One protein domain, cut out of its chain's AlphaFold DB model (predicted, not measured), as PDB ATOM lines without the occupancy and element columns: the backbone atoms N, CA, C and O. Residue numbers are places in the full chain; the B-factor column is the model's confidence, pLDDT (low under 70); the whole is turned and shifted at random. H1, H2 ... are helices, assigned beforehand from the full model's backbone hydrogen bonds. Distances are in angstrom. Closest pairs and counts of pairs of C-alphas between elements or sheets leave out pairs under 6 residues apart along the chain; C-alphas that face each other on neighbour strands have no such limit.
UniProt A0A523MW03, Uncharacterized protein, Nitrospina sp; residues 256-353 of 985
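This is residues 256 to 353 of the 985 residues of an uncharacterized protein of Nitrospina sp (UniProt A0A523MW03). A row of helices stands side by side, H1, H2 and H3 running alternately, with the short H4 and H5 lined up along the far side of H3; two long loops join the first three. The printed part has 98 residues, five named helices in the order H1 to H5 and no named strand: all helix. It is compact, with a radius of gyration of the C-alphas of 13.9 A and spans of 39 by 29 by 22 A.

The hub is H3, residues 320 to 334. Its residues 328 to 333 touch H4, residues 338 to 342; the closest C-alphas, of Ala 329 and Ile 341, are 4.2 A apart. Its residues 321 to 325 touch H5, residues 345 to 350, with the C-alphas of Leu 322 and Gln 347 closest at 6.6 A. H2, residues 285 to 298, touches H3 with residues 286 to 290 alone, in a hairpin at 29 degrees, a shallow tilt, opposite ways; the C-alphas of Ile 286 and Gln 327 are closest, 6.8 A. H1, residues 258 to 266, touches H2 in another hairpin, at 17 degrees; the C-alphas of Gly 263 and Ile 288 are closest, 5.4 A. In the five helices every O i to N i+4 pair is within hydrogen-bond range.

H3 is 20.9 A long, H2 19.7 A and H1 12.2 A, from C-alpha 258 at (189.397, 135.730, 135.311); H5, 8.8 A, ends at C-alpha 350 (202.074, 133.098, 106.811), and H4 is 6.4 A.

The farthest C-alphas, of Glu 302 and Gln 339, are 40.3 A apart. The printed part has no cut. The links H1 to H2 and H2 to H3 are long. Residues 273 to 281 and 301 to 317 of the model have pLDDT under 70.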
ATOM      1  N   SER A 256     189.015 138.666 140.282       86.88
ATOM      2  CA  SER A 256     190.359 139.239 140.400       86.88
ATOM      3  C   SER A 256     191.335 138.737 139.339       86.88
ATOM      4  O   SER A 256     192.256 139.469 138.990       86.88
ATOM      5  N   TYR A 257     191.132 137.514 138.851       89.25
ATOM      6  CA  TYR A 257     192.023 136.762 137.962       89.25
ATOM      7  C   TYR A 257     191.205 135.854 137.010       89.25
ATOM      8  O   TYR A 257     191.279 134.619 137.090       89.25
ATOM      9  N   PRO A 258     190.350 136.452 136.155       91.12
ATOM     10  CA  PRO A 258     189.397 135.730 135.311       91.12
ATOM     11  C   PRO A 258     190.025 134.697 134.360       91.12
ATOM     12  O   PRO A 258     189.430 133.641 134.141       91.12
ATOM     13  N   PHE A 259     191.205 134.957 133.796       91.00
ATOM     14  CA  PHE A 259     191.902 134.044 132.887       91.00
ATOM     15  C   PHE A 259     192.560 132.889 133.640       91.00
ATOM     16  O   PHE A 259     192.477 131.749 133.179       91.00
ATOM     17  N   THR A 260     193.121 133.143 134.831       88.00
ATOM     18  CA  THR A 260     193.578 132.071 135.730       88.00
ATOM     19  C   THR A 260     192.421 131.137 136.087       88.00
ATOM     20  O   THR A 260     192.542 129.917 135.945       88.00
ATOM     21  N   PHE A 261     191.274 131.700 136.486       89.00
ATOM     22  CA  PHE A 261     190.067 130.927 136.784       89.00
ATOM     23  C   PHE A 261     189.608 130.101 135.571       89.00
ATOM     24  O   PHE A 261     189.355 128.901 135.698       89.00
ATOM     25  N   LEU A 262     189.549 130.719 134.386       89.06
ATOM     26  CA  LEU A 262     189.142 130.046 133.154       89.06
ATOM     27  C   LEU A 262     190.080 128.886 132.797       89.06
ATOM     28  O   LEU A 262     189.605 127.794 132.492       89.06
ATOM     29  N   GLY A 263     191.399 129.084 132.858       87.31
ATOM     30  CA  GLY A 263     192.363 128.031 132.538       87.31
ATOM     31  C   GLY A 263     192.312 126.853 133.521       87.31
ATOM     32  O   GLY A 263     192.366 125.699 133.094       87.31
ATOM     33  N   GLN A 264     192.109 127.110 134.820       86.00
ATOM     34  CA  GLN A 264     191.876 126.051 135.814       86.00
ATOM     35  C   GLN A 264     190.595 125.256 135.527       86.00
ATOM     36  O   GLN A 264     190.573 124.038 135.702       86.00
ATOM     37  N   TRP A 265     189.535 125.920 135.064       87.25
ATOM     38  CA  TRP A 265     188.299 125.255 134.648       87.25
ATOM     39  C   TRP A 265     188.487 124.414 133.387       87.25
ATOM     40  O   TRP A 265     188.052 123.264 133.351       87.25
ATOM     41  N   LEU A 266     189.177 124.948 132.379       86.12
ATOM     42  CA  LEU A 266     189.468 124.227 131.138       86.12
ATOM     43  C   LEU A 266     190.295 122.959 131.388       86.12
ATOM     44  O   LEU A 266     190.032 121.940 130.761       86.12
ATOM     45  N   LYS A 267     191.209 122.966 132.368       83.94
ATOM     46  CA  LYS A 267     191.950 121.766 132.797       83.94
ATOM     47  C   LYS A 267     191.087 120.630 133.339       83.94
ATOM     48  O   LYS A 267     191.524 119.484 133.353       83.94
ATOM     49  N   LYS A 268     189.886 120.932 133.837       85.38
ATOM     50  CA  LYS A 268     188.954 119.913 134.341       85.38
ATOM     51  C   LYS A 268     188.173 119.237 133.217       85.38
ATOM     52  O   LYS A 268     187.480 118.254 133.474       85.38
ATOM     53  N   VAL A 269     188.259 119.757 131.991       83.75
ATOM     54  CA  VAL A 269     187.654 119.143 130.809       83.75
ATOM     55  C   VAL A 269     188.493 117.931 130.418       83.75
ATOM     56  O   VAL A 269     189.693 118.041 130.187       83.75
ATOM     57  N   ALA A 270     187.857 116.759 130.362       80.44
ATOM     58  CA  ALA A 270     188.522 115.539 129.928       80.44
ATOM     59  C   ALA A 270     189.008 115.672 128.479       80.44
ATOM     60  O   ALA A 270     188.309 116.229 127.629       80.44
ATOM     61  N   SER A 271     190.186 115.118 128.197       72.19
ATOM     62  CA  SER A 271     190.750 115.138 126.854       72.19
ATOM     63  C   SER A 271     189.852 114.397 125.864       72.19
ATOM     64  O   SER A 271     189.435 113.265 126.111       72.19
ATOM     65  N   TYR A 272     189.598 115.026 124.717       71.88
ATOM     66  CA  TYR A 272     188.965 114.384 123.569       71.88
ATOM     67  C   TYR A 272     189.895 114.521 122.360       71.88
ATOM     68  O   TYR A 272     190.157 115.654 121.936       71.88
ATOM     69  N   PRO A 273     190.429 113.409 121.822       66.31
ATOM     70  CA  PRO A 273     191.322 113.468 120.681       66.31
ATOM     71  C   PRO A 273     190.535 113.839 119.422       66.31
ATOM     72  O   PRO A 273     189.477 113.273 119.138       66.31
ATOM     73  N   ALA A 274     191.055 114.794 118.653       61.22
ATOM     74  CA  ALA A 274     190.485 115.139 117.356       61.22
ATOM     75  C   ALA A 274     190.403 113.895 116.434       61.22
ATOM     76  O   ALA A 274     191.334 113.081 116.433       61.22
ATOM     77  N   PRO A 275     189.332 113.739 115.625       53.44
ATOM     78  CA  PRO A 275     189.226 112.660 114.643       53.44
ATOM     79  C   PRO A 275     190.495 112.534 113.789       53.44
ATOM     80  O   PRO A 275     190.981 113.522 113.248       53.44
ATOM     81  N   GLY A 276     191.046 111.321 113.683       53.88
ATOM     82  CA  GLY A 276     192.289 111.059 112.943       53.88
ATOM     83  C   GLY A 276     193.580 111.165 113.765       53.88
ATOM     84  O   GLY A 276     194.640 110.794 113.266       53.88
ATOM     85  N   HIS A 277     193.512 111.575 115.035       53.66
ATOM     86  CA  HIS A 277     194.663 111.620 115.938       53.66
ATOM     87  C   HIS A 277     194.476 110.636 117.094       53.66
ATOM     88  O   HIS A 277     193.473 110.685 117.796       53.66
ATOM     89  N   LYS A 278     195.436 109.724 117.302       50.88
ATOM     90  CA  LYS A 278     195.348 108.750 118.403       50.88
ATOM     91  C   LYS A 278     195.641 109.377 119.770       50.88
ATOM     92  O   LYS A 278     194.959 109.022 120.719       50.88
ATOM     93  N   GLU A 279     196.600 110.305 119.874       53.72
ATOM     94  CA  GLU A 279     197.037 110.826 121.190       53.72
ATOM     95  C   GLU A 279     197.471 112.314 121.207       53.72
ATOM     96  O   GLU A 279     197.612 112.879 122.282       53.72
ATOM     97  N   GLY A 280     197.654 112.988 120.060       55.53
ATOM     98  CA  GLY A 280     198.422 114.252 120.009       55.53
ATOM     99  C   GLY A 280     197.658 115.581 119.887       55.53
ATOM    100  O   GLY A 280     198.301 116.620 119.793       55.53
ATOM    101  N   LEU A 281     196.322 115.587 119.810       61.84
ATOM    102  CA  LEU A 281     195.541 116.814 119.564       61.84
ATOM    103  C   LEU A 281     194.272 116.826 120.424       61.84
ATOM    104  O   LEU A 281     193.245 116.279 120.017       61.84
ATOM    105  N   ASN A 282     194.341 117.445 121.606       72.00
ATOM    106  CA  ASN A 282     193.192 117.596 122.492       72.00
ATOM    107  C   ASN A 282     192.503 118.953 122.255       72.00
ATOM    108  O   ASN A 282     193.128 120.007 122.088       72.00
ATOM    109  N   ILE A 283     191.170 118.919 122.181       71.75
ATOM    110  CA  ILE A 283     190.323 120.064 121.828       71.75
ATOM    111  C   ILE A 283     190.503 121.273 122.759       71.75
ATOM    112  O   ILE A 283     190.385 122.403 122.281       71.75
ATOM    113  N   SER A 284     190.844 121.062 124.035       76.94
ATOM    114  CA  SER A 284     190.991 122.127 125.038       76.94
ATOM    115  C   SER A 284     192.354 122.821 125.031       76.94
ATOM    116  O   SER A 284     192.448 123.943 125.519       76.94
ATOM    117  N   ASP A 285     193.397 122.198 124.475       78.88
ATOM    118  CA  ASP A 285     194.790 122.647 124.658       78.88
ATOM    119  C   ASP A 285     195.024 124.074 124.152       78.88
ATOM    120  O   ASP A 285     195.684 124.874 124.807       78.88
ATOM    121  N   ILE A 286     194.418 124.437 123.018       80.12
ATOM    122  CA  ILE A 286     194.546 125.787 122.449       80.12
ATOM    123  C   ILE A 286     193.800 126.816 123.291       80.12
ATOM    124  O   ILE A 286     194.303 127.916 123.484       80.12
ATOM    125  N   SER A 287     192.640 126.467 123.850       83.44
ATOM    126  CA  SER A 287     191.930 127.353 124.779       83.44
ATOM    127  C   SER A 287     192.705 127.534 126.090       83.44
ATOM    128  O   SER A 287     192.727 128.633 126.640       83.44
ATOM    129  N   ILE A 288     193.391 126.488 126.565       83.50
ATOM    130  CA  ILE A 288     194.305 126.570 127.713       83.50
ATOM    131  C   ILE A 288     195.499 127.472 127.374       83.50
ATOM    132  O   ILE A 288     195.810 128.367 128.158       83.50
ATOM    133  N   ARG A 289     196.118 127.321 126.194       81.12
ATOM    134  CA  ARG A 289     197.231 128.184 125.765       81.12
ATOM    135  C   ARG A 289     196.806 129.642 125.605       81.12
ATOM    136  O   ARG A 289     197.505 130.534 126.068       81.12
ATOM    137  N   GLN A 290     195.629 129.901 125.037       84.81
ATOM    138  CA  GLN A 290     195.053 131.249 124.971       84.81
ATOM    139  C   GLN A 290     194.875 131.859 126.368       84.81
ATOM    140  O   GLN A 290     195.196 133.030 126.566       84.81
ATOM    141  N   ALA A 291     194.410 131.072 127.347       87.00
ATOM    142  CA  ALA A 291     194.328 131.524 128.732       87.00
ATOM    143  C   ALA A 291     195.721 131.820 129.315       87.00
ATOM    144  O   ALA A 291     195.886 132.851 129.956       87.00
ATOM    145  N   GLN A 292     196.735 130.988 129.044       84.12
ATOM    146  CA  GLN A 292     198.122 131.228 129.474       84.12
ATOM    147  C   GLN A 292     198.690 132.541 128.912       84.12
ATOM    148  O   GLN A 292     199.214 133.351 129.677       84.12
ATOM    149  N   VAL A 293     198.527 132.792 127.608       83.44
ATOM    150  CA  VAL A 293     198.955 134.048 126.966       83.44
ATOM    151  C   VAL A 293     198.228 135.248 127.589       83.44
ATOM    152  O   VAL A 293     198.855 136.255 127.924       83.44
ATOM    153  N   ALA A 294     196.917 135.135 127.832       87.06
ATOM    154  CA  ALA A 294     196.139 136.194 128.474       87.06
ATOM    155  C   ALA A 294     196.551 136.445 129.938       87.06
ATOM    156  O   ALA A 294     196.582 137.596 130.368       87.06
ATOM    157  N   ILE A 295     196.910 135.404 130.698       87.94
ATOM    158  CA  ILE A 295     197.424 135.532 132.074       87.94
ATOM    159  C   ILE A 295     198.726 136.327 132.077       87.94
ATOM    160  O   ILE A 295     198.845 137.306 132.814       87.94
ATOM    161  N   GLN A 296     199.676 135.960 131.212       83.81
ATOM    162  CA  GLN A 296     200.943 136.682 131.089       83.81
ATOM    163  C   GLN A 296     200.720 138.152 130.714       83.81
ATOM    164  O   GLN A 296     201.388 139.034 131.251       83.81
ATOM    165  N   GLN A 297     199.754 138.420 129.831       86.88
ATOM    166  CA  GLN A 297     199.457 139.765 129.351       86.88
ATOM    167  C   GLN A 297     198.706 140.642 130.370       86.88
ATOM    168  O   GLN A 297     198.993 141.835 130.460       86.88
ATOM    169  N   TYR A 298     197.738 140.089 131.110       88.88
ATOM    170  CA  TYR A 298     196.776 140.875 131.902       88.88
ATOM    171  C   TYR A 298     196.796 140.606 133.414       88.88
ATOM    172  O   TYR A 298     196.345 141.461 134.173       88.88
ATOM    173  N   GLU A 299     197.302 139.458 133.872       89.69
ATOM    174  CA  GLU A 299     197.251 139.037 135.288       89.69
ATOM    175  C   GLU A 299     198.628 138.955 135.964       89.69
ATOM    176  O   GLU A 299     198.704 138.876 137.193       89.69
ATOM    177  N   GLY A 300     199.704 139.048 135.178       80.19
ATOM    178  CA  GLY A 300     201.090 139.095 135.642       80.19
ATOM    179  C   GLY A 300     201.801 137.742 135.573       80.19
ATOM    180  O   GLY A 300     201.210 136.689 135.791       80.19
ATOM    181  N   SER A 301     203.108 137.782 135.303       66.06
ATOM    182  CA  SER A 301     203.943 136.603 135.022       66.06
ATOM    183  C   SER A 301     204.176 135.669 136.213       66.06
ATOM    184  O   SER A 301     204.612 134.540 136.021       66.06
ATOM    185  N   GLU A 302     203.907 136.120 137.441       67.06
ATOM    186  CA  GLU A 302     203.983 135.277 138.645       67.06
ATOM    187  C   GLU A 302     202.759 134.352 138.799       67.06
ATOM    188  O   GLU A 302     202.797 133.407 139.587       67.06
ATOM    189  N   ARG A 303     201.674 134.592 138.043       66.69
ATOM    190  CA  ARG A 303     200.508 133.699 137.952       66.69
ATOM    191  C   ARG A 303     200.568 132.860 136.675       66.69
ATOM    192  O   ARG A 303     201.082 133.299 135.656       66.69
ATOM    193  N   GLY A 304     200.026 131.639 136.733       59.41
ATOM    194  CA  GLY A 304     199.914 130.737 135.576       59.41
ATOM    195  C   GLY A 304     200.610 129.379 135.725       59.41
ATOM    196  O   GLY A 304     200.183 128.429 135.073       59.41
ATOM    197  N   GLY A 305     201.580 129.231 136.639       62.97
ATOM    198  CA  GLY A 305     202.284 127.954 136.867       62.97
ATOM    199  C   GLY A 305     201.370 126.794 137.300       62.97
ATOM    200  O   GLY A 305     201.609 125.634 136.979       62.97
ATOM    201  N   GLU A 306     200.242 127.098 137.948       62.84
ATOM    202  CA  GLU A 306     199.218 126.114 138.341       62.84
ATOM    203  C   GLU A 306     198.467 125.511 137.133       62.84
ATOM    204  O   GLU A 306     197.923 124.401 137.185       62.84
ATOM    205  N   ILE A 307     198.480 126.209 135.994       68.25
ATOM    206  CA  ILE A 307     197.884 125.769 134.727       68.25
ATOM    207  C   ILE A 307     198.907 124.957 133.902       68.25
ATOM    208  O   ILE A 307     198.600 124.511 132.806       68.25
ATOM    209  N   GLY A 308     200.020 124.548 134.528       58.78
ATOM    210  CA  GLY A 308     201.007 123.620 133.973       58.78
ATOM    211  C   GLY A 308     201.951 124.317 133.002       58.78
ATOM    212  O   GLY A 308     201.513 125.106 132.167       58.78
ATOM    213  N   GLU A 309     203.240 124.031 133.140       52.22
ATOM    214  CA  GLU A 309     204.259 124.433 132.176       52.22
ATOM    215  C   GLU A 309     204.233 123.444 131.006       52.22
ATOM    216  O   GLU A 309     204.318 122.236 131.216       52.22
ATOM    217  N   ASP A 310     204.056 123.985 129.802       52.59
ATOM    218  CA  ASP A 310     204.394 123.374 128.517       52.59
ATOM    219  C   ASP A 310     203.912 121.933 128.280       52.59
ATOM    220  O   ASP A 310     204.685 120.976 128.301       52.59
ATOM    221  N   ASP A 311     202.642 121.784 127.888       50.12
ATOM    222  CA  ASP A 311     202.313 120.674 126.997       50.12
ATOM    223  C   ASP A 311     203.019 120.942 125.659       50.12
ATOM    224  O   ASP A 311     202.591 121.790 124.870       50.12
ATOM    225  N   GLU A 312     204.095 120.198 125.384       47.62
ATOM    226  CA  GLU A 312     204.774 120.141 124.077       47.62
ATOM    227  C   GLU A 312     203.769 119.971 122.911       47.62
ATOM    228  O   GLU A 312     204.021 120.411 121.788       47.62
ATOM    229  N   ALA A 313     202.580 119.416 123.187       46.56
ATOM    230  CA  ALA A 313     201.464 119.269 122.254       46.56
ATOM    231  C   ALA A 313     200.885 120.601 121.729       46.56
ATOM    232  O   ALA A 313     200.372 120.633 120.607       46.56
ATOM    233  N   ALA A 314     200.990 121.706 122.483       51.22
ATOM    234  CA  ALA A 314     200.563 123.043 122.055       51.22
ATOM    235  C   ALA A 314     201.596 123.751 121.146       51.22
ATOM    236  O   ALA A 314     201.279 124.789 120.565       51.22
ATOM    237  N   GLY A 315     202.789 123.173 120.957       53.62
ATOM    238  CA  GLY A 315     203.768 123.609 119.956       53.62
ATOM    239  C   GLY A 315     204.486 124.930 120.254       53.62
ATOM    240  O   GLY A 315     205.070 125.503 119.339       53.62
ATOM    241  N   GLY A 316     204.431 125.437 121.491       58.25
ATOM    242  CA  GLY A 316     205.096 126.693 121.869       58.25
ATOM    243  C   GLY A 316     204.585 127.927 121.110       58.25
ATOM    244  O   GLY A 316     205.319 128.900 120.956       58.25
ATOM    245  N   VAL A 317     203.356 127.878 120.587       64.75
ATOM    246  CA  VAL A 317     202.783 128.952 119.770       64.75
ATOM    247  C   VAL A 317     202.137 130.012 120.664       64.75
ATOM    248  O   VAL A 317     201.084 129.768 121.253       64.75
ATOM    249  N   ASP A 318     202.743 131.199 120.704       73.12
ATOM    250  CA  ASP A 318     202.216 132.379 121.414       73.12
ATOM    251  C   ASP A 318     201.657 133.459 120.484       73.12
ATOM    252  O   ASP A 318     201.121 134.458 120.960       73.12
ATOM    253  N   ASP A 319     201.752 133.260 119.166       82.50
ATOM    254  CA  ASP A 319     201.177 134.171 118.178       82.50
ATOM    255  C   ASP A 319     199.636 134.182 118.286       82.50
ATOM    256  O   ASP A 319     198.990 133.164 117.992       82.50
ATOM    257  N   PRO A 320     199.019 135.313 118.689       82.75
ATOM    258  CA  PRO A 320     197.574 135.409 118.850       82.75
ATOM    259  C   PRO A 320     196.790 135.139 117.560       82.75
ATOM    260  O   PRO A 320     195.696 134.569 117.629       82.75
ATOM    261  N   ASP A 321     197.327 135.518 116.395       86.31
ATOM    262  CA  ASP A 321     196.637 135.346 115.113       86.31
ATOM    263  C   ASP A 321     196.641 133.874 114.681       86.31
ATOM    264  O   ASP A 321     195.595 133.329 114.306       86.31
ATOM    265  N   LEU A 322     197.766 133.174 114.860       86.50
ATOM    266  CA  LEU A 322     197.840 131.729 114.645       86.50
ATOM    267  C   LEU A 322     196.964 130.946 115.640       86.50
ATOM    268  O   LEU A 322     196.228 130.045 115.227       86.50
ATOM    269  N   LEU A 323     196.957 131.309 116.929       86.06
ATOM    270  CA  LEU A 323     196.067 130.691 117.926       86.06
ATOM    271  C   LEU A 323     194.589 130.871 117.556       86.06
ATOM    272  O   LEU A 323     193.781 129.951 117.722       86.06
ATOM    273  N   LYS A 324     194.219 132.044 117.033       87.69
ATOM    274  CA  LYS A 324     192.861 132.324 116.558       87.69
ATOM    275  C   LYS A 324     192.501 131.476 115.339       87.69
ATOM    276  O   LYS A 324     191.396 130.935 115.299       87.69
ATOM    277  N   ALA A 325     193.416 131.318 114.386       90.38
ATOM    278  CA  ALA A 325     193.206 130.477 113.211       90.38
ATOM    279  C   ALA A 325     193.074 128.992 113.573       90.38
ATOM    280  O   ALA A 325     192.143 128.328 113.119       90.38
ATOM    281  N   ILE A 326     193.929 128.472 114.461       87.44
ATOM    282  CA  ILE A 326     193.821 127.089 114.952       87.44
ATOM    283  C   ILE A 326     192.488 126.886 115.680       87.44
ATOM    284  O   ILE A 326     191.810 125.879 115.460       87.44
ATOM    285  N   GLN A 327     192.061 127.845 116.505       86.50
ATOM    286  CA  GLN A 327     190.758 127.778 117.164       86.50
ATOM    287  C   GLN A 327     189.609 127.793 116.144       86.50
ATOM    288  O   GLN A 327     188.681 126.988 116.247       86.50
ATOM    289  N   ALA A 328     189.666 128.658 115.127       89.75
ATOM    290  CA  ALA A 328     188.677 128.696 114.054       89.75
ATOM    291  C   ALA A 328     188.604 127.348 113.315       89.75
ATOM    292  O   ALA A 328     187.508 126.796 113.176       89.75
ATOM    293  N   ALA A 329     189.752 126.769 112.963       89.38
ATOM    294  CA  ALA A 329     189.858 125.448 112.355       89.38
ATOM    295  C   ALA A 329     189.270 124.340 113.252       89.38
ATOM    296  O   ALA A 329     188.450 123.544 112.800       89.38
ATOM    297  N   ARG A 330     189.582 124.322 114.554       85.12
ATOM    298  CA  ARG A 330     189.003 123.353 115.508       85.12
ATOM    299  C   ARG A 330     187.486 123.476 115.620       85.12
ATOM    300  O   ARG A 330     186.788 122.466 115.654       85.12
ATOM    301  N   THR A 331     186.952 124.698 115.640       85.81
ATOM    302  CA  THR A 331     185.492 124.879 115.627       85.81
ATOM    303  C   THR A 331     184.866 124.412 114.314       85.81
ATOM    304  O   THR A 331     183.753 123.897 114.336       85.81
ATOM    305  N   GLY A 332     185.572 124.559 113.185       88.44
ATOM    306  CA  GLY A 332     185.174 123.988 111.897       88.44
ATOM    307  C   GLY A 332     185.103 122.467 111.954       88.44
ATOM    308  O   GLY A 332     184.070 121.898 111.617       88.44
ATOM    309  N   LEU A 333     186.140 121.826 112.495       85.56
ATOM    310  CA  LEU A 333     186.190 120.377 112.693       85.56
ATOM    311  C   LEU A 333     185.015 119.874 113.545       85.56
ATOM    312  O   LEU A 333     184.305 118.963 113.134       85.56
ATOM    313  N   MET A 334     184.761 120.504 114.698       83.25
ATOM    314  CA  MET A 334     183.650 120.135 115.590       83.25
ATOM    315  C   MET A 334     182.271 120.341 114.952       83.25
ATOM    316  O   MET A 334     181.332 119.617 115.270       83.25
ATOM    317  N   ALA A 335     182.145 121.323 114.060       86.44
ATOM    318  CA  ALA A 335     180.920 121.577 113.311       86.44
ATOM    319  C   ALA A 335     180.770 120.683 112.065       86.44
ATOM    320  O   ALA A 335     179.749 120.781 111.389       86.44
ATOM    321  N   GLY A 336     181.772 119.857 111.731       85.62
ATOM    322  CA  GLY A 336     181.803 119.099 110.477       85.62
ATOM    323  C   GLY A 336     181.887 119.995 109.236       85.62
ATOM    324  O   GLY A 336     181.357 119.642 108.191       85.62
ATOM    325  N   ASN A 337     182.506 121.173 109.358       92.12
ATOM    326  CA  ASN A 337     182.636 122.165 108.292       92.12
ATOM    327  C   ASN A 337     184.112 122.298 107.856       92.12
ATOM    328  O   ASN A 337     184.835 123.135 108.410       92.12
ATOM    329  N   PRO A 338     184.573 121.482 106.889       92.50
ATOM    330  CA  PRO A 338     185.934 121.549 106.346       92.50
ATOM    331  C   PRO A 338     186.257 122.894 105.677       92.50
ATOM    332  O   PRO A 338     187.377 123.385 105.820       92.50
ATOM    333  N   GLN A 339     185.286 123.562 105.047       94.00
ATOM    334  CA  GLN A 339     185.510 124.863 104.408       94.00
ATOM    335  C   GLN A 339     185.982 125.930 105.407       94.00
ATOM    336  O   GLN A 339     186.915 126.681 105.125       94.00
ATOM    337  N   LYS A 340     185.412 125.943 106.620       93.56
ATOM    338  CA  LYS A 340     185.838 126.848 107.701       93.56
ATOM    339  C   LYS A 340     187.301 126.634 108.118       93.56
ATOM    340  O   LYS A 340     187.954 127.557 108.604       93.56
ATOM    341  N   ILE A 341     187.813 125.416 107.946       94.38
ATOM    342  CA  ILE A 341     189.217 125.073 108.191       94.38
ATOM    343  C   ILE A 341     190.083 125.584 107.040       94.38
ATOM    344  O   ILE A 341     191.091 126.238 107.288       94.38
ATOM    345  N   ILE A 342     189.663 125.344 105.797       95.62
ATOM    346  CA  ILE A 342     190.367 125.775 104.580       95.62
ATOM    347  C   ILE A 342     190.504 127.302 104.506       95.62
ATOM    348  O   ILE A 342     191.534 127.799 104.059       95.62
ATOM    349  N   GLU A 343     189.537 128.064 105.020       95.94
ATOM    350  CA  GLU A 343     189.645 129.528 105.159       95.94
ATOM    351  C   GLU A 343     190.885 129.974 105.956       95.94
ATOM    352  O   GLU A 343     191.374 131.088 105.767       95.94
ATOM    353  N   GLN A 344     191.429 129.104 106.813       95.19
ATOM    354  CA  GLN A 344     192.630 129.368 107.608       95.19
ATOM    355  C   GLN A 344     193.934 129.028 106.867       95.19
ATOM    356  O   GLN A 344     195.012 129.233 107.422       95.19
ATOM    357  N   HIS A 345     193.874 128.539 105.621       94.81
ATOM    358  CA  HIS A 345     195.061 128.186 104.834       94.81
ATOM    359  C   HIS A 345     196.022 129.366 104.697       94.81
ATOM    360  O   HIS A 345     197.226 129.208 104.861       94.81
ATOM    361  N   LYS A 346     195.493 130.572 104.471       94.06
ATOM    362  CA  LYS A 346     196.322 131.774 104.361       94.06
ATOM    363  C   LYS A 346     197.162 132.005 105.624       94.06
ATOM    364  O   LYS A 346     198.340 132.327 105.524       94.06
ATOM    365  N   GLN A 347     196.585 131.778 106.808       93.44
ATOM    366  CA  GLN A 347     197.344 131.874 108.056       93.44
ATOM    367  C   GLN A 347     198.444 130.808 108.125       93.44
ATOM    368  O   GLN A 347     199.527 131.081 108.631       93.44
ATOM    369  N   TYR A 348     198.184 129.601 107.617       91.44
ATOM    370  CA  TYR A 348     199.192 128.544 107.551       91.44
ATOM    371  C   TYR A 348     200.357 128.898 106.615       91.44
ATOM    372  O   TYR A 348     201.496 128.585 106.942       91.44
ATOM    373  N   GLU A 349     200.106 129.574 105.492       92.00
ATOM    374  CA  GLU A 349     201.174 130.074 104.611       92.00
ATOM    375  C   GLU A 349     202.021 131.160 105.286       92.00
ATOM    376  O   GLU A 349     203.237 131.192 105.107       92.00
ATOM    377  N   GLU A 350     201.388 132.037 106.070       91.62
ATOM    378  CA  GLU A 350     202.074 133.098 106.811       91.62
ATOM    379  C   GLU A 350     202.903 132.532 107.976       91.62
ATOM    380  O   GLU A 350     204.064 132.905 108.147       91.62
ATOM    381  N   THR A 351     202.326 131.618 108.765       88.94
ATOM    382  CA  THR A 351     202.989 130.966 109.907       88.94
ATOM    383  C   THR A 351     202.655 129.466 109.947       88.94
ATOM    384  O   THR A 351     201.674 129.056 110.582       88.94
ATOM    385  N   PRO A 352     203.468 128.616 109.289       86.75
ATOM    386  CA  PRO A 352     203.246 127.174 109.269       86.75
ATOM    387  C   PRO A 352     203.297 126.562 110.669       86.75
ATOM    388  O   PRO A 352     204.218 126.811 111.445       86.75
ATOM    389  N   SER A 353     202.328 125.702 110.985       85.06
ATOM    390  CA  SER A 353     202.315 124.934 112.234       85.06
ATOM    391  C   SER A 353     201.797 123.520 112.005       85.06
ATOM    392  O   SER A 353     200.877 123.301 111.220       85.06
TER     393      SER A 353